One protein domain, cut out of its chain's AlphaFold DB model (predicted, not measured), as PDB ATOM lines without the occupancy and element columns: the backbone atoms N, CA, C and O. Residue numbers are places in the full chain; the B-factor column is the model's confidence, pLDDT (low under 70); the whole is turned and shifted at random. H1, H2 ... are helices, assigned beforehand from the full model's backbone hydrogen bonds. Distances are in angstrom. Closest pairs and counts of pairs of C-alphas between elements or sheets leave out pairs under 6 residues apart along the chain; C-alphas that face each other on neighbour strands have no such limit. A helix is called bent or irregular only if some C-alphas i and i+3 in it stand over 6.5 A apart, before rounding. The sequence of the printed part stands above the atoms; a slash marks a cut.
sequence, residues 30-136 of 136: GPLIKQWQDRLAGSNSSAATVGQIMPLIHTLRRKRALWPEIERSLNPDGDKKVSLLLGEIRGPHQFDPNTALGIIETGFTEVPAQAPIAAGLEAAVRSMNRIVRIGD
ATOM      1  N   GLY A  30       6.843  41.591  27.507       68.12
ATOM      2  CA  GLY A  30       6.245  41.450  28.833       68.12
ATOM      3  C   GLY A  30       7.138  42.094  29.906       68.12
ATOM      4  O   GLY A  30       8.341  42.233  29.685       68.12
ATOM      5  N   PRO A  31       6.597  42.426  31.088       72.75
ATOM      6  CA  PRO A  31       7.261  43.284  32.078       72.75
ATOM      7  C   PRO A  31       8.677  42.824  32.453       72.75
ATOM      8  O   PRO A  31       9.570  43.651  32.592       72.75
ATOM      9  N   LEU A  32       8.910  41.509  32.519       71.69
ATOM     10  CA  LEU A  32      10.243  40.941  32.746       71.69
ATOM     11  C   LEU A  32      11.219  41.217  31.594       71.69
ATOM     12  O   LEU A  32      12.344  41.619  31.845       71.69
ATOM     13  N   ILE A  33      10.804  41.023  30.338       73.50
ATOM     14  CA  ILE A  33      11.668  41.273  29.169       73.50
ATOM     15  C   ILE A  33      11.996  42.761  29.089       73.50
ATOM     16  O   ILE A  33      13.151  43.109  28.889       73.50
ATOM     17  N   LYS A  34      11.003  43.624  29.333       76.50
ATOM     18  CA  LYS A  34      11.214  45.069  29.383       76.50
ATOM     19  C   LYS A  34      12.230  45.450  30.464       76.50
ATOM     20  O   LYS A  34      13.163  46.181  30.181       76.50
ATOM     21  N   GLN A  35      12.114  44.883  31.666       79.50
ATOM     22  CA  GLN A  35      13.082  45.110  32.743       79.50
ATOM     23  C   GLN A  35      14.507  44.689  32.349       79.50
ATOM     24  O   GLN A  35      15.470  45.361  32.713       79.50
ATOM     25  N   TRP A  36      14.655  43.580  31.621       75.12
ATOM     26  CA  TRP A  36      15.955  43.154  31.099       75.12
ATOM     27  C   TRP A  36      16.466  44.093  30.010       75.12
ATOM     28  O   TRP A  36      17.623  44.490  30.064       75.12
ATOM     29  N   GLN A  37      15.611  44.501  29.074       71.75
ATOM     30  CA  GLN A  37      15.963  45.471  28.040       71.75
ATOM     31  C   GLN A  37      16.387  46.808  28.643       71.75
ATOM     32  O   GLN A  37      17.407  47.332  28.231       71.75
ATOM     33  N   ASP A  38      15.696  47.315  29.663       74.19
ATOM     34  CA  ASP A  38      16.065  48.563  30.341       74.19
ATOM     35  C   ASP A  38      17.439  48.442  31.039       74.19
ATOM     36  O   ASP A  38      18.234  49.382  31.035       74.19
ATOM     37  N   ARG A  39      17.764  47.262  31.595       71.19
ATOM     38  CA  ARG A  39      19.090  46.975  32.179       71.19
ATOM     39  C   ARG A  39      20.199  46.902  31.130       71.19
ATOM     40  O   ARG A  39      21.318  47.311  31.420       71.19
ATOM     41  N   LEU A  40      19.895  46.366  29.951       68.75
ATOM     42  CA  LEU A  40      20.844  46.228  28.845       68.75
ATOM     43  C   LEU A  40      21.022  47.553  28.094       68.75
ATOM     44  O   LEU A  40      22.143  47.946  27.824       68.75
ATOM     45  N   ALA A  41      19.951  48.308  27.868       63.84
ATOM     46  CA  ALA A  41      19.997  49.628  27.243       63.84
ATOM     47  C   ALA A  41      20.773  50.651  28.096       63.84
ATOM     48  O   ALA A  41      21.432  51.538  27.563       63.84
ATOM     49  N   GLY A  42      20.742  50.520  29.430       60.22
ATOM     50  CA  GLY A  42      21.584  51.317  30.334       60.22
ATOM     51  C   GLY A  42      23.069  50.919  30.345       60.22
ATOM     52  O   GLY A  42      23.897  51.641  30.892       60.22
ATOM     53  N   SER A  43      23.413  49.777  29.751       54.62
ATOM     54  CA  SER A  43      24.741  49.171  29.725       54.62
ATOM     55  C   SER A  43      25.062  48.799  28.279       54.62
ATOM     56  O   SER A  43      24.883  47.631  27.957       54.62
ATOM     57  N   ASN A  44      25.500  49.759  27.439       56.94
ATOM     58  CA  ASN A  44      25.961  49.571  26.043       56.94
ATOM     59  C   ASN A  44      25.901  48.097  25.616       56.94
ATOM     60  O   ASN A  44      26.794  47.361  26.020       56.94
ATOM     61  N   SER A  45      24.878  47.627  24.895       55.03
ATOM     62  CA  SER A  45      24.565  46.182  24.785       55.03
ATOM     63  C   SER A  45      25.711  45.304  24.258       55.03
ATOM     64  O   SER A  45      25.732  44.098  24.497       55.03
ATOM     65  N   SER A  46      26.720  45.897  23.617       57.31
ATOM     66  CA  SER A  46      28.009  45.268  23.286       57.31
ATOM     67  C   SER A  46      28.835  44.814  24.507       57.31
ATOM     68  O   SER A  46      29.727  43.979  24.376       57.31
ATOM     69  N   ALA A  47      28.560  45.371  25.684       65.69
ATOM     70  CA  ALA A  47      29.136  45.055  26.989       65.69
ATOM     71  C   ALA A  47      28.266  44.079  27.798       65.69
ATOM     72  O   ALA A  47      28.687  43.638  28.868       65.69
ATOM     73  N   ALA A  48      27.075  43.725  27.300       80.12
ATOM     74  CA  ALA A  48      26.263  42.696  27.922       80.12
ATOM     75  C   ALA A  48      27.008  41.362  27.881       80.12
ATOM     76  O   ALA A  48      27.483  40.904  26.834       80.12
ATOM     77  N   THR A  49      27.103  40.738  29.044       88.44
ATOM     78  CA  THR A  49      27.807  39.473  29.207       88.44
ATOM     79  C   THR A  49      26.852  38.295  29.091       88.44
ATOM     80  O   THR A  49      25.653  38.392  29.370       88.44
ATOM     81  N   VAL A  50      27.393  37.145  28.718       90.38
ATOM     82  CA  VAL A  50      26.658  35.880  28.619       90.38
ATOM     83  C   VAL A  50      25.878  35.563  29.901       90.38
ATOM     84  O   VAL A  50      24.701  35.204  29.840       90.38
ATOM     85  N   GLY A  51      26.485  35.777  31.071       86.44
ATOM     86  CA  GLY A  51      25.852  35.543  32.369       86.44
ATOM     87  C   GLY A  51      24.657  36.458  32.644       86.44
ATOM     88  O   GLY A  51      23.680  36.026  33.254       86.44
ATOM     89  N   GLN A  52      24.688  37.701  32.155       87.25
ATOM     90  CA  GLN A  52      23.558  38.629  32.274       87.25
ATOM     91  C   GLN A  52      22.395  38.246  31.348       87.25
ATOM     92  O   GLN A  52      21.240  38.505  31.676       87.25
ATOM     93  N   ILE A  53      22.688  37.613  30.210       88.69
ATOM     94  CA  ILE A  53      21.703  37.287  29.170       88.69
ATOM     95  C   ILE A  53      21.077  35.896  29.360       88.69
ATOM     96  O   ILE A  53      19.936  35.677  28.951       88.69
ATOM     97  N   MET A  54      21.751  34.956  30.025       90.88
ATOM     98  CA  MET A  54      21.233  33.593  30.211       90.88
ATOM     99  C   MET A  54      19.815  33.528  30.834       90.88
ATOM    100  O   MET A  54      18.950  32.824  30.303       90.88
ATOM    101  N   PRO A  55      19.475  34.308  31.886       90.75
ATOM    102  CA  PRO A  55      18.114  34.320  32.433       90.75
ATOM    103  C   PRO A  55      17.055  34.849  31.450       90.75
ATOM    104  O   PRO A  55      15.887  34.436  31.495       90.75
ATOM    105  N   LEU A  56      17.452  35.763  30.556       90.75
ATOM    106  CA  LEU A  56      16.598  36.290  29.496       90.75
ATOM    107  C   LEU A  56      16.299  35.202  28.460       90.75
ATOM    108  O   LEU A  56      15.130  35.016  28.125       90.75
ATOM    109  N   ILE A  57      17.299  34.415  28.045       92.19
ATOM    110  CA  ILE A  57      17.114  33.270  27.135       92.19
ATOM    111  C   ILE A  57      16.087  32.285  27.703       92.19
ATOM    112  O   ILE A  57      15.103  31.968  27.032       92.19
ATOM    113  N   HIS A  58      16.222  31.868  28.967       91.94
ATOM    114  CA  HIS A  58      15.237  30.975  29.592       91.94
ATOM    115  C   HIS A  58      13.827  31.582  29.639       91.94
ATOM    116  O   HIS A  58      12.825  30.879  29.501       91.94
ATOM    117  N   THR A  59      13.729  32.899  29.830       91.44
ATOM    118  CA  THR A  59      12.443  33.606  29.821       91.44
ATOM    119  C   THR A  59      11.814  33.610  28.431       91.44
ATOM    120  O   THR A  59      10.618  33.344  28.317       91.44
ATOM    121  N   LEU A  60      12.606  33.857  27.385       91.62
ATOM    122  CA  LEU A  60      12.164  33.809  25.990       91.62
ATOM    123  C   LEU A  60      11.698  32.398  25.605       91.62
ATOM    124  O   LEU A  60      10.621  32.253  25.027       91.62
ATOM    125  N   ARG A  61      12.425  31.353  26.026       91.12
ATOM    126  CA  ARG A  61      12.037  29.949  25.796       91.12
ATOM    127  C   ARG A  61      10.707  29.602  26.455       91.12
ATOM    128  O   ARG A  61       9.805  29.092  25.796       91.12
ATOM    129  N   ARG A  62      10.540  29.932  27.744       90.75
ATOM    130  CA  ARG A  62       9.278  29.690  28.473       90.75
ATOM    131  C   ARG A  62       8.083  30.384  27.823       90.75
ATOM    132  O   ARG A  62       6.984  29.841  27.842       90.75
ATOM    133  N   LYS A  63       8.295  31.572  27.255       89.31
ATOM    134  CA  LYS A  63       7.256  32.344  26.564       89.31
ATOM    135  C   LYS A  63       7.031  31.927  25.114       89.31
ATOM    136  O   LYS A  63       6.107  32.450  24.504       89.31
ATOM    137  N   ARG A  64       7.838  31.002  24.580       89.00
ATOM    138  CA  ARG A  64       7.847  30.640  23.155       89.00
ATOM    139  C   ARG A  64       7.984  31.881  22.267       89.00
ATOM    140  O   ARG A  64       7.207  32.077  21.337       89.00
ATOM    141  N   ALA A  65       8.948  32.733  22.616       88.94
ATOM    142  CA  ALA A  65       9.195  33.989  21.922       88.94
ATOM    143  C   ALA A  65       9.460  33.759  20.428       88.94
ATOM    144  O   ALA A  65      10.163  32.821  20.049       88.94
ATOM    145  N   LEU A  66       8.913  34.635  19.587       91.62
ATOM    146  CA  LEU A  66       9.127  34.607  18.140       91.62
ATOM    147  C   LEU A  66      10.417  35.347  17.759       91.62
ATOM    148  O   LEU A  66      10.917  36.171  18.522       91.62
ATOM    149  N   TRP A  67      10.927  35.118  16.546       89.75
ATOM    150  CA  TRP A  67      12.153  35.758  16.041       89.75
ATOM    151  C   TRP A  67      12.232  37.279  16.269       89.75
ATOM    152  O   TRP A  67      13.230  37.720  16.836       89.75
ATOM    153  N   PRO A  68      11.196  38.089  15.958       90.19
ATOM    154  CA  PRO A  68      11.252  39.532  16.208       90.19
ATOM    155  C   PRO A  68      11.383  39.904  17.691       90.19
ATOM    156  O   PRO A  68      11.880  40.975  18.034       90.19
ATOM    157  N   GLU A  69      10.889  39.058  18.597       89.06
ATOM    158  CA  GLU A  69      11.041  39.255  20.040       89.06
ATOM    159  C   GLU A  69      12.439  38.855  20.506       89.06
ATOM    160  O   GLU A  69      13.029  39.570  21.312       89.06
ATOM    161  N   ILE A  70      12.983  37.756  19.978       90.88
ATOM    162  CA  ILE A  70      14.349  37.296  20.264       90.88
ATOM    163  C   ILE A  70      15.359  38.348  19.805       90.88
ATOM    164  O   ILE A  70      16.193  38.772  20.602       90.88
ATOM    165  N   GLU A  71      15.240  38.824  18.563       90.25
ATOM    166  CA  GLU A  71      16.119  39.847  17.986       90.25
ATOM    167  C   GLU A  71      16.090  41.135  18.818       90.25
ATOM    168  O   GLU A  71      17.137  41.602  19.258       90.25
ATOM    169  N   ARG A  72      14.903  41.663  19.145       88.25
ATOM    170  CA  ARG A  72      14.781  42.867  19.992       88.25
ATOM    171  C   ARG A  72      15.258  42.667  21.429       88.25
ATOM    172  O   ARG A  72      15.601  43.640  22.095       88.25
ATOM    173  N   SER A  73      15.207  41.445  21.953       89.62
ATOM    174  CA  SER A  73      15.598  41.161  23.339       89.62
ATOM    175  C   SER A  73      17.103  40.968  23.478       89.62
ATOM    176  O   SER A  73      17.689  41.449  24.440       89.62
ATOM    177  N   LEU A  74      17.722  40.268  22.526       89.69
ATOM    178  CA  LEU A  74      19.160  39.994  22.524       89.69
ATOM    179  C   LEU A  74      19.973  41.114  21.868       89.69
ATOM    180  O   LEU A  74      21.172  41.204  22.111       89.69
ATOM    181  N   ASN A  75      19.334  41.965  21.063       90.31
ATOM    182  CA  ASN A  75      19.969  43.080  20.373       90.31
ATOM    183  C   ASN A  75      19.141  44.381  20.442       90.31
ATOM    184  O   ASN A  75      18.718  44.895  19.401       90.31
ATOM    185  N   PRO A  76      18.873  44.928  21.643       85.12
ATOM    186  CA  PRO A  76      18.033  46.118  21.779       85.12
ATOM    187  C   PRO A  76      18.653  47.369  21.132       85.12
ATOM    188  O   PRO A  76      17.915  48.203  20.612       85.12
ATOM    189  N   ASP A  77      19.987  47.458  21.089       84.44
ATOM    190  CA  ASP A  77      20.713  48.602  20.512       84.44
ATOM    191  C   ASP A  77      20.987  48.457  19.003       84.44
ATOM    192  O   ASP A  77      21.562  49.352  18.383       84.44
ATOM    193  N   GLY A  78      20.591  47.336  18.387       84.19
ATOM    194  CA  GLY A  78      20.791  47.112  16.954       84.19
ATOM    195  C   GLY A  78      22.259  46.941  16.544       84.19
ATOM    196  O   GLY A  78      22.639  47.321  15.436       84.19
ATOM    197  N   ASP A  79      23.091  46.353  17.407       88.62
ATOM    198  CA  ASP A  79      24.471  45.996  17.089       88.62
ATOM    199  C   ASP A  79      24.520  45.106  15.834       88.62
ATOM    200  O   ASP A  79      23.851  44.070  15.737       88.62
ATOM    201  N   LYS A  80      25.316  45.525  14.843       90.56
ATOM    202  CA  LYS A  80      25.391  44.853  13.538       90.56
ATOM    203  C   LYS A  80      25.955  43.439  13.643       90.56
ATOM    204  O   LYS A  80      25.503  42.559  12.915       90.56
ATOM    205  N   LYS A  81      26.930  43.215  14.529       91.12
ATOM    206  CA  LYS A  81      27.571  41.910  14.705       91.12
ATOM    207  C   LYS A  81      26.598  40.928  15.348       91.12
ATOM    208  O   LYS A  81      26.442  39.818  14.853       91.12
ATOM    209  N   VAL A  82      25.899  41.351  16.399       91.25
ATOM    210  CA  VAL A  82      24.854  40.545  17.045       91.25
ATOM    211  C   VAL A  82      23.729  40.231  16.058       91.25
ATOM    212  O   VAL A  82      23.309  39.080  15.963       91.25
ATOM    213  N   SER A  83      23.281  41.215  15.271       91.25
ATOM    214  CA  SER A  83      22.248  41.002  14.251       91.25
ATOM    215  C   SER A  83      22.671  39.988  13.187       91.25
ATOM    216  O   SER A  83      21.856  39.158  12.791       91.25
ATOM    217  N   LEU A  84      23.928  40.039  12.735       92.75
ATOM    218  CA  LEU A  84      24.470  39.099  11.757       92.75
ATOM    219  C   LEU A  84      24.516  37.677  12.328       92.75
ATOM    220  O   LEU A  84      24.007  36.760  11.695       92.75
ATOM    221  N   LEU A  85      25.029  37.505  13.550       93.81
ATOM    222  CA  LEU A  85      25.101  36.196  14.207       93.81
ATOM    223  C   LEU A  85      23.710  35.597  14.465       93.81
ATOM    224  O   LEU A  85      23.498  34.409  14.242       93.81
ATOM    225  N   LEU A  86      22.737  36.408  14.892       92.88
ATOM    226  CA  LEU A  86      21.348  35.955  15.031       92.88
ATOM    227  C   LEU A  86      20.743  35.560  13.677       92.88
ATOM    228  O   LEU A  86      20.016  34.570  13.604       92.88
ATOM    229  N   GLY A  87      21.075  36.290  12.608       91.88
ATOM    230  CA  GLY A  87      20.697  35.942  11.240       91.88
ATOM    231  C   GLY A  87      21.294  34.611  10.776       91.88
ATOM    232  O   GLY A  87      20.587  33.803  10.178       91.88
ATOM    233  N   GLU A  88      22.560  34.343  11.103       91.62
ATOM    234  CA  GLU A  88      23.211  33.059  10.815       91.62
ATOM    235  C   GLU A  88      22.543  31.901  11.562       91.62
ATOM    236  O   GLU A  88      22.227  30.886  10.948       91.62
ATOM    237  N   ILE A  89      22.256  32.072  12.858       91.31
ATOM    238  CA  ILE A  89      21.564  31.058  13.673       91.31
ATOM    239  C   ILE A  89      20.143  30.810  13.157       91.31
ATOM    240  O   ILE A  89      19.661  29.679  13.174       91.31
ATOM    241  N   ARG A  90      19.454  31.855  12.688       90.19
ATOM    242  CA  ARG A  90      18.137  31.719  12.060       90.19
ATOM    243  C   ARG A  90      18.204  30.888  10.781       90.19
ATOM    244  O   ARG A  90      17.307  30.075  10.537       90.19
ATOM    245  N   GLY A  91      19.263  31.089  10.000       83.06
ATOM    246  CA  GLY A  91      19.536  30.380   8.760       83.06
ATOM    247  C   GLY A  91      18.513  30.651   7.644       83.06
ATOM    248  O   GLY A  91      17.452  31.245   7.868       83.06
ATOM    249  N   PRO A  92      18.791  30.183   6.414       73.38
ATOM    250  CA  PRO A  92      17.895  30.353   5.265       73.38
ATOM    251  C   PRO A  92      16.563  29.601   5.422       73.38
ATOM    252  O   PRO A  92      15.564  29.981   4.816       73.38
ATOM    253  N   HIS A  93      16.530  28.564   6.263       65.44
ATOM    254  CA  HIS A  93      15.350  27.728   6.499       65.44
ATOM    255  C   HIS A  93      14.469  28.200   7.662       65.44
ATOM    256  O   HIS A  93      13.451  27.569   7.927       65.44
ATOM    257  N   GLN A  94      14.831  29.304   8.329       73.88
ATOM    258  CA  GLN A  94      14.112  29.859   9.477       73.88
ATOM    259  C   GLN A  94      13.850  28.811  10.564       73.88
ATOM    260  O   GLN A  94      12.706  28.418  10.790       73.88
ATOM    261  N   PHE A  95      14.916  28.376  11.245       79.50
ATOM    262  CA  PHE A  95      14.790  27.467  12.386       79.50
ATOM    263  C   PHE A  95      13.667  27.902  13.335       79.50
ATOM    264  O   PHE A  95      13.458  29.101  13.566       79.50
ATOM    265  N   ASP A  96      12.970  26.917  13.910       89.06
ATOM    266  CA  ASP A  96      11.996  27.170  14.968       89.06
ATOM    267  C   ASP A  96      12.645  28.047  16.065       89.06
ATOM    268  O   ASP A  96      13.744  27.715  16.531       89.06
ATOM    269  N   PRO A  97      12.005  29.157  16.483       90.88
ATOM    270  CA  PRO A  97      12.576  30.089  17.453       90.88
ATOM    271  C   PRO A  97      13.037  29.431  18.760       90.88
ATOM    272  O   PRO A  97      14.051  29.823  19.334       90.88
ATOM    273  N   ASN A  98      12.321  28.416  19.249       89.81
ATOM    274  CA  ASN A  98      12.657  27.747  20.501       89.81
ATOM    275  C   ASN A  98      13.823  26.763  20.327       89.81
ATOM    276  O   ASN A  98      14.650  26.633  21.234       89.81
ATOM    277  N   THR A  99      13.931  26.118  19.163       89.94
ATOM    278  CA  THR A  99      15.132  25.355  18.792       89.94
ATOM    279  C   THR A  99      16.347  26.276  18.703       89.94
ATOM    280  O   THR A  99      17.378  25.982  19.307       89.94
ATOM    281  N   ALA A 100      16.217  27.431  18.041       91.44
ATOM    282  CA  ALA A 100      17.288  28.422  17.952       91.44
ATOM    283  C   ALA A 100      17.731  28.925  19.334       91.44
ATOM    284  O   ALA A 100      18.927  28.979  19.613       91.44
ATOM    285  N   LEU A 101      16.793  29.207  20.245       93.62
ATOM    286  CA  LEU A 101      17.125  29.567  21.628       93.62
ATOM    287  C   LEU A 101      17.883  28.453  22.369       93.62
ATOM    288  O   LEU A 101      18.737  28.764  23.192       93.62
ATOM    289  N   GLY A 102      17.614  27.176  22.077       92.50
ATOM    290  CA  GLY A 102      18.387  26.053  22.620       92.50
ATOM    291  C   GLY A 102      19.824  25.990  22.088       92.50
ATOM    292  O   GLY A 102      20.751  25.708  22.848       92.50
ATOM    293  N   ILE A 103      20.028  26.307  20.808       91.62
ATOM    294  CA  ILE A 103      21.365  26.412  20.200       91.62
ATOM    295  C   ILE A 103      22.138  27.586  20.818       91.62
ATOM    296  O   ILE A 103      23.298  27.428  21.197       91.62
ATOM    297  N   ILE A 104      21.484  28.742  20.975       94.06
ATOM    298  CA  ILE A 104      22.067  29.925  21.625       94.06
ATOM    299  C   ILE A 104      22.477  29.594  23.060       94.06
ATOM    300  O   ILE A 104      23.606  29.872  23.452       94.06
ATOM    301  N   GLU A 105      21.591  28.959  23.828       94.50
ATOM    302  CA  GLU A 105      21.875  28.523  25.197       94.50
ATOM    303  C   GLU A 105      23.100  27.604  25.252       94.50
ATOM    304  O   GLU A 105      24.009  27.843  26.043       94.50
ATOM    305  N   THR A 106      23.181  26.623  24.349       92.69
ATOM    306  CA  THR A 106      24.333  25.714  24.251       92.69
ATOM    307  C   THR A 106      25.628  26.486  23.989       92.69
ATOM    308  O   THR A 106      26.594  26.330  24.731       92.69
ATOM    309  N   GLY A 107      25.642  27.392  23.007       92.88
ATOM    310  CA  GLY A 107      26.815  28.228  22.728       92.88
ATOM    311  C   GLY A 107      27.224  29.104  23.915       92.88
ATOM    312  O   GLY A 107      28.409  29.275  24.194       92.88
ATOM    313  N   PHE A 108      26.252  29.609  24.669       94.38
ATOM    314  CA  PHE A 108      26.505  30.428  25.851       94.38
ATOM    315  C   PHE A 108      27.091  29.606  27.009       94.38
ATOM    316  O   PHE A 108      27.840  30.153  27.810       94.38
ATOM    317  N   THR A 109      26.808  28.301  27.091       94.00
ATOM    318  CA  THR A 109      27.459  27.413  28.075       94.00
ATOM    319  C   THR A 109      28.909  27.066  27.731       94.00
ATOM    320  O   THR A 109      29.666  26.688  28.621       94.00
ATOM    321  N   GLU A 110      29.323  27.227  26.471       93.00
ATOM    322  CA  GLU A 110      30.694  26.944  26.020       93.00
ATOM    323  C   GLU A 110      31.677  28.097  26.285       93.00
ATOM    324  O   GLU A 110      32.883  27.947  26.070       93.00
ATOM    325  N   VAL A 111      31.190  29.255  26.736       94.12
ATOM    326  CA  VAL A 111      32.006  30.452  26.965       94.12
ATOM    327  C   VAL A 111      31.892  30.946  28.413       94.12
ATOM    328  O   VAL A 111      30.876  30.715  29.069       94.12
ATOM    329  N   PRO A 112      32.913  31.646  28.946       94.00
ATOM    330  CA  PRO A 112      32.846  32.214  30.289       94.00
ATOM    331  C   PRO A 112      31.662  33.172  30.452       94.00
ATOM    332  O   PRO A 112      31.348  33.944  29.549       94.00
ATOM    333  N   ALA A 113      31.048  33.199  31.637       91.00
ATOM    334  CA  ALA A 113      29.886  34.049  31.909       91.00
ATOM    335  C   ALA A 113      30.164  35.553  31.721       91.00
ATOM    336  O   ALA A 113      29.239  36.308  31.445       91.00
ATOM    337  N   GLN A 114      31.420  35.986  31.860       91.25
ATOM    338  CA  GLN A 114      31.868  37.369  31.665       91.25
ATOM    339  C   GLN A 114      32.172  37.699  30.197       91.25
ATOM    340  O   GLN A 114      32.473  38.848  29.879       91.25
ATOM    341  N   ALA A 115      32.130  36.708  29.303       91.00
ATOM    342  CA  ALA A 115      32.358  36.924  27.885       91.00
ATOM    343  C   ALA A 115      31.243  37.801  27.291       91.00
ATOM    344  O   ALA A 115      30.088  37.710  27.729       91.00
ATOM    345  N   PRO A 116      31.561  38.628  26.281       90.81
ATOM    346  CA  PRO A 116      30.555  39.420  25.589       90.81
ATOM    347  C   PRO A 116      29.548  38.507  24.891       90.81
ATOM    348  O   PRO A 116      29.901  37.426  24.410       90.81
ATOM    349  N   ILE A 117      28.304  38.970  24.766       91.38
ATOM    350  CA  ILE A 117      27.215  38.225  24.119       91.38
ATOM    351  C   ILE A 117      27.599  37.689  22.728       91.38
ATOM    352  O   ILE A 117      27.274  36.554  22.383       91.38
ATOM    353  N   ALA A 118      28.365  38.468  21.957       92.38
ATOM    354  CA  ALA A 118      28.838  38.077  20.635       92.38
ATOM    355  C   ALA A 118      29.681  36.790  20.664       92.38
ATOM    356  O   ALA A 118      29.535  35.961  19.774       92.38
ATOM    357  N   ALA A 119      30.506  36.579  21.696       92.88
ATOM    358  CA  ALA A 119      31.311  35.363  21.822       92.88
ATOM    359  C   ALA A 119      30.437  34.118  22.056       92.88
ATOM    360  O   ALA A 119      30.715  33.054  21.502       92.88
ATOM    361  N   GLY A 120      29.358  34.257  22.833       93.88
ATOM    362  CA  GLY A 120      28.377  33.186  23.029       93.88
ATOM    363  C   GLY A 120      27.590  32.874  21.755       93.88
ATOM    364  O   GLY A 120      27.367  31.709  21.433       93.88
ATOM    365  N   LEU A 121      27.218  33.899  20.983       94.56
ATOM    366  CA  LEU A 121      26.533  33.719  19.700       94.56
ATOM    367  C   LEU A 121      27.450  33.092  18.638       94.56
ATOM    368  O   LEU A 121      27.018  32.209  17.904       94.56
ATOM    369  N   GLU A 122      28.727  33.468  18.592       95.00
ATOM    370  CA  GLU A 122      29.720  32.802  17.740       95.00
ATOM    371  C   GLU A 122      29.885  31.322  18.113       95.00
ATOM    372  O   GLU A 122      29.991  30.467  17.233       95.00
ATOM    373  N   ALA A 123      29.892  30.991  19.409       94.06
ATOM    374  CA  ALA A 123      29.903  29.602  19.865       94.06
ATOM    375  C   ALA A 123      28.636  28.851  19.431       94.06
ATOM    376  O   ALA A 123      28.730  27.725  18.944       94.06
ATOM    377  N   ALA A 124      27.472  29.498  19.502       93.38
ATOM    378  CA  ALA A 124      26.208  28.933  19.037       93.38
ATOM    379  C   ALA A 124      26.233  28.625  17.529       93.38
ATOM    380  O   ALA A 124      25.877  27.517  17.125       93.38
ATOM    381  N   VAL A 125      26.737  29.549  16.701       92.62
ATOM    382  CA  VAL A 125      26.940  29.326  15.256       92.62
ATOM    383  C   VAL A 125      27.889  28.151  15.005       92.62
ATOM    384  O   VAL A 125      27.593  27.274  14.192       92.62
ATOM    385  N   ARG A 126      29.021  28.078  15.718       90.38
ATOM    386  CA  ARG A 126      29.966  26.952  15.585       90.38
ATOM    387  C   ARG A 126      29.325  25.616  15.957       90.38
ATOM    388  O   ARG A 126      29.558  24.625  15.264       90.38
ATOM    389  N   SER A 127      28.533  25.589  17.027       85.75
ATOM    390  CA  SER A 127      27.815  24.395  17.479       85.75
ATOM    391  C   SER A 127      26.788  23.938  16.437       85.75
ATOM    392  O   SER A 127      26.786  22.773  16.038       85.75
ATOM    393  N   MET A 128      26.012  24.874  15.882       85.56
ATOM    394  CA  MET A 128      25.083  24.612  14.779       85.56
ATOM    395  C   MET A 128      25.796  24.016  13.556       85.56
ATOM    396  O   MET A 128      25.390  22.970  13.052       85.56
ATOM    397  N   ASN A 129      26.903  24.624  13.118       82.94
ATOM    398  CA  ASN A 129      27.669  24.145  11.963       82.94
ATOM    399  C   ASN A 129      28.277  22.753  12.192       82.94
ATOM    400  O   ASN A 129      28.409  21.972  11.249       82.94
ATOM    401  N   ARG A 130      28.627  22.411  13.438       75.62
ATOM    402  CA  ARG A 130      29.079  21.059  13.788       75.62
ATOM    403  C   ARG A 130      27.964  20.031  13.599       75.62
ATOM    404  O   ARG A 130      28.244  18.955  13.087       75.62
ATOM    405  N   ILE A 131      26.732  20.357  13.989       65.81
ATOM    406  CA  ILE A 131      25.576  19.462  13.839       65.81
ATOM    407  C   ILE A 131      25.270  19.228  12.357       65.81
ATOM    408  O   ILE A 131      25.106  18.083  11.949       65.81
ATOM    409  N   VAL A 132      25.267  20.292  11.546       61.53
ATOM    410  CA  VAL A 132      25.020  20.190  10.098       61.53
ATOM    411  C   VAL A 132      26.071  19.305   9.420       61.53
ATOM    412  O   VAL A 132      25.716  18.420   8.656       61.53
ATOM    413  N   ARG A 133      27.357  19.454   9.767       57.16
ATOM    414  CA  ARG A 133      28.450  18.683   9.147       57.16
ATOM    415  C   ARG A 133      28.524  17.207   9.563       57.16
ATOM    416  O   ARG A 133      29.276  16.458   8.960       57.16
ATOM    417  N   ILE A 134      27.846  16.797  10.635       53.41
ATOM    418  CA  ILE A 134      27.805  15.384  11.067       53.41
ATOM    419  C   ILE A 134      26.629  14.641  10.403       53.41
ATOM    420  O   ILE A 134      26.592  13.415  10.430       53.41
ATOM    421  N   GLY A 135      25.670  15.372   9.824       48.16
ATOM    422  CA  GLY A 135      24.491  14.813   9.158       48.16
ATOM    423  C   GLY A 135      24.631  14.559   7.652       48.16
ATOM    424  O   GLY A 135      23.715  13.960   7.092       48.16
ATOM    425  N   ASP A 136      25.735  14.996   7.037       44.59
ATOM    426  CA  ASP A 136      26.144  14.680   5.654       44.59
ATOM    427  C   ASP A 136      27.124  13.491   5.635       44.59
ATOM    428  O   ASP A 136      27.064  12.687   4.676       44.59
TER     429      ASP A 136
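What this domain is: This is residues 30 to 136 of the 136 residues of an uncharacterized protein of Thermomicrobiales bacterium (UniProt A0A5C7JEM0). Three helices, H1, H2 and H5, stand side by side in a row, each running opposite ways to the next, and H3 packs on one side of H2, with H4 beyond it. The long last helix H6 packs on H5 and H4, crossing H5 at close to a right angle, and residues 130 to 136, of which 130 to 134 belong to H6, stick out as an arm, while H1 lies at the far end from this arm, with few contacts to the rest. The printed part has 107 residues with six named helices, H1 to H6 in order along the chain, and no named strand, and its class is all helix. It is compact by its radius of gyration of the C-alphas, 12.9 A, yet elongated in outline, with spans of 44 by 26 by 23 A.

Where its parts are: H1 holds residues 31 to 41 and is 15.0 A long from first to last C-alpha; it begins at C-alpha 31, at (7.261, 43.284, 32.078). H2, residues 50 to 62, is 18.4 A long, with its first C-alpha at (26.658, 35.880, 28.619). It is irregular, but only just: C-alphas 52 and 55 are 6.9 A apart. H3 holds residues 67 to 74 and measures 10.4 A. H4, residues 80 to 90, is 15.1 A long, and H5, residues 97 to 109, is 18.5 A long. H6, residues 117 to 134, is the longest helix, 26.3 A, and ends at C-alpha 134, at (27.805, 15.384, 11.067).

How they stand to each other: H2 is the hub, touching H1, H3, H5 and H6. H2 and H5 touch, with the closest C-alphas, those of Arg 61 and Asn 98, 5.8 A apart; they run opposite ways at a shallow tilt of 25 degrees. H1 and H2 form a helical hairpin and only just touch, with 3 pairs of C-alphas within 8 A, H2 with residues 56 to 59 alone; the closest are Ile 33 and Leu 56 at 7.0 A, and the shallow tilt is 26 degrees. H2 and H3 form a helical hairpin too and only just touch, with 3 such pairs, the closest C-alphas being those of Leu 60 and Ile 70 at 7.1 A. H3 and H4, a third helical hairpin, only just touch with 3 such pairs, at a steep tilt of 42 degrees; their closest C-alphas are those of Glu 71 and Leu 86, 7.2 A apart. H5 and H6 touch with 23 pairs of C-alphas within 8 A, the closest being those of Gly 107 and Ala 124 at 3.8 A; they are about perpendicular, only just, at 71 degrees. H4 and H6 touch and run the same way at a shallow tilt of 29 degrees, with the C-alphas of Ile 89 and Val 125 closest at 5.9 A. H2 and H6 touch only at their ends, and only just, with 3 pairs of C-alphas within 8 A; those of Val 50 and Ile 117 are closest at 5.1 A. H1 is apart from H4, H5 and H6. In H1, H3, H4, H5 and H6 every O i to N i+4 pair is within hydrogen-bond range, and in H2 7 of 9 are.

The domain as a whole: The two C-alphas farthest apart, those of Gly 42 and Asp 136, are 44.4 A apart. Residues 130 to 136, of which 130 to 134 belong to H6, stand free. The printed part has no cut and no long link; the links H2 to H3 and H3 to H4 are tight. The mean pLDDT of the printed part is 83.9, and the model's confidence is under 70 at residue 30, residues 40 to 47, residue 93 and residues 131 to 136.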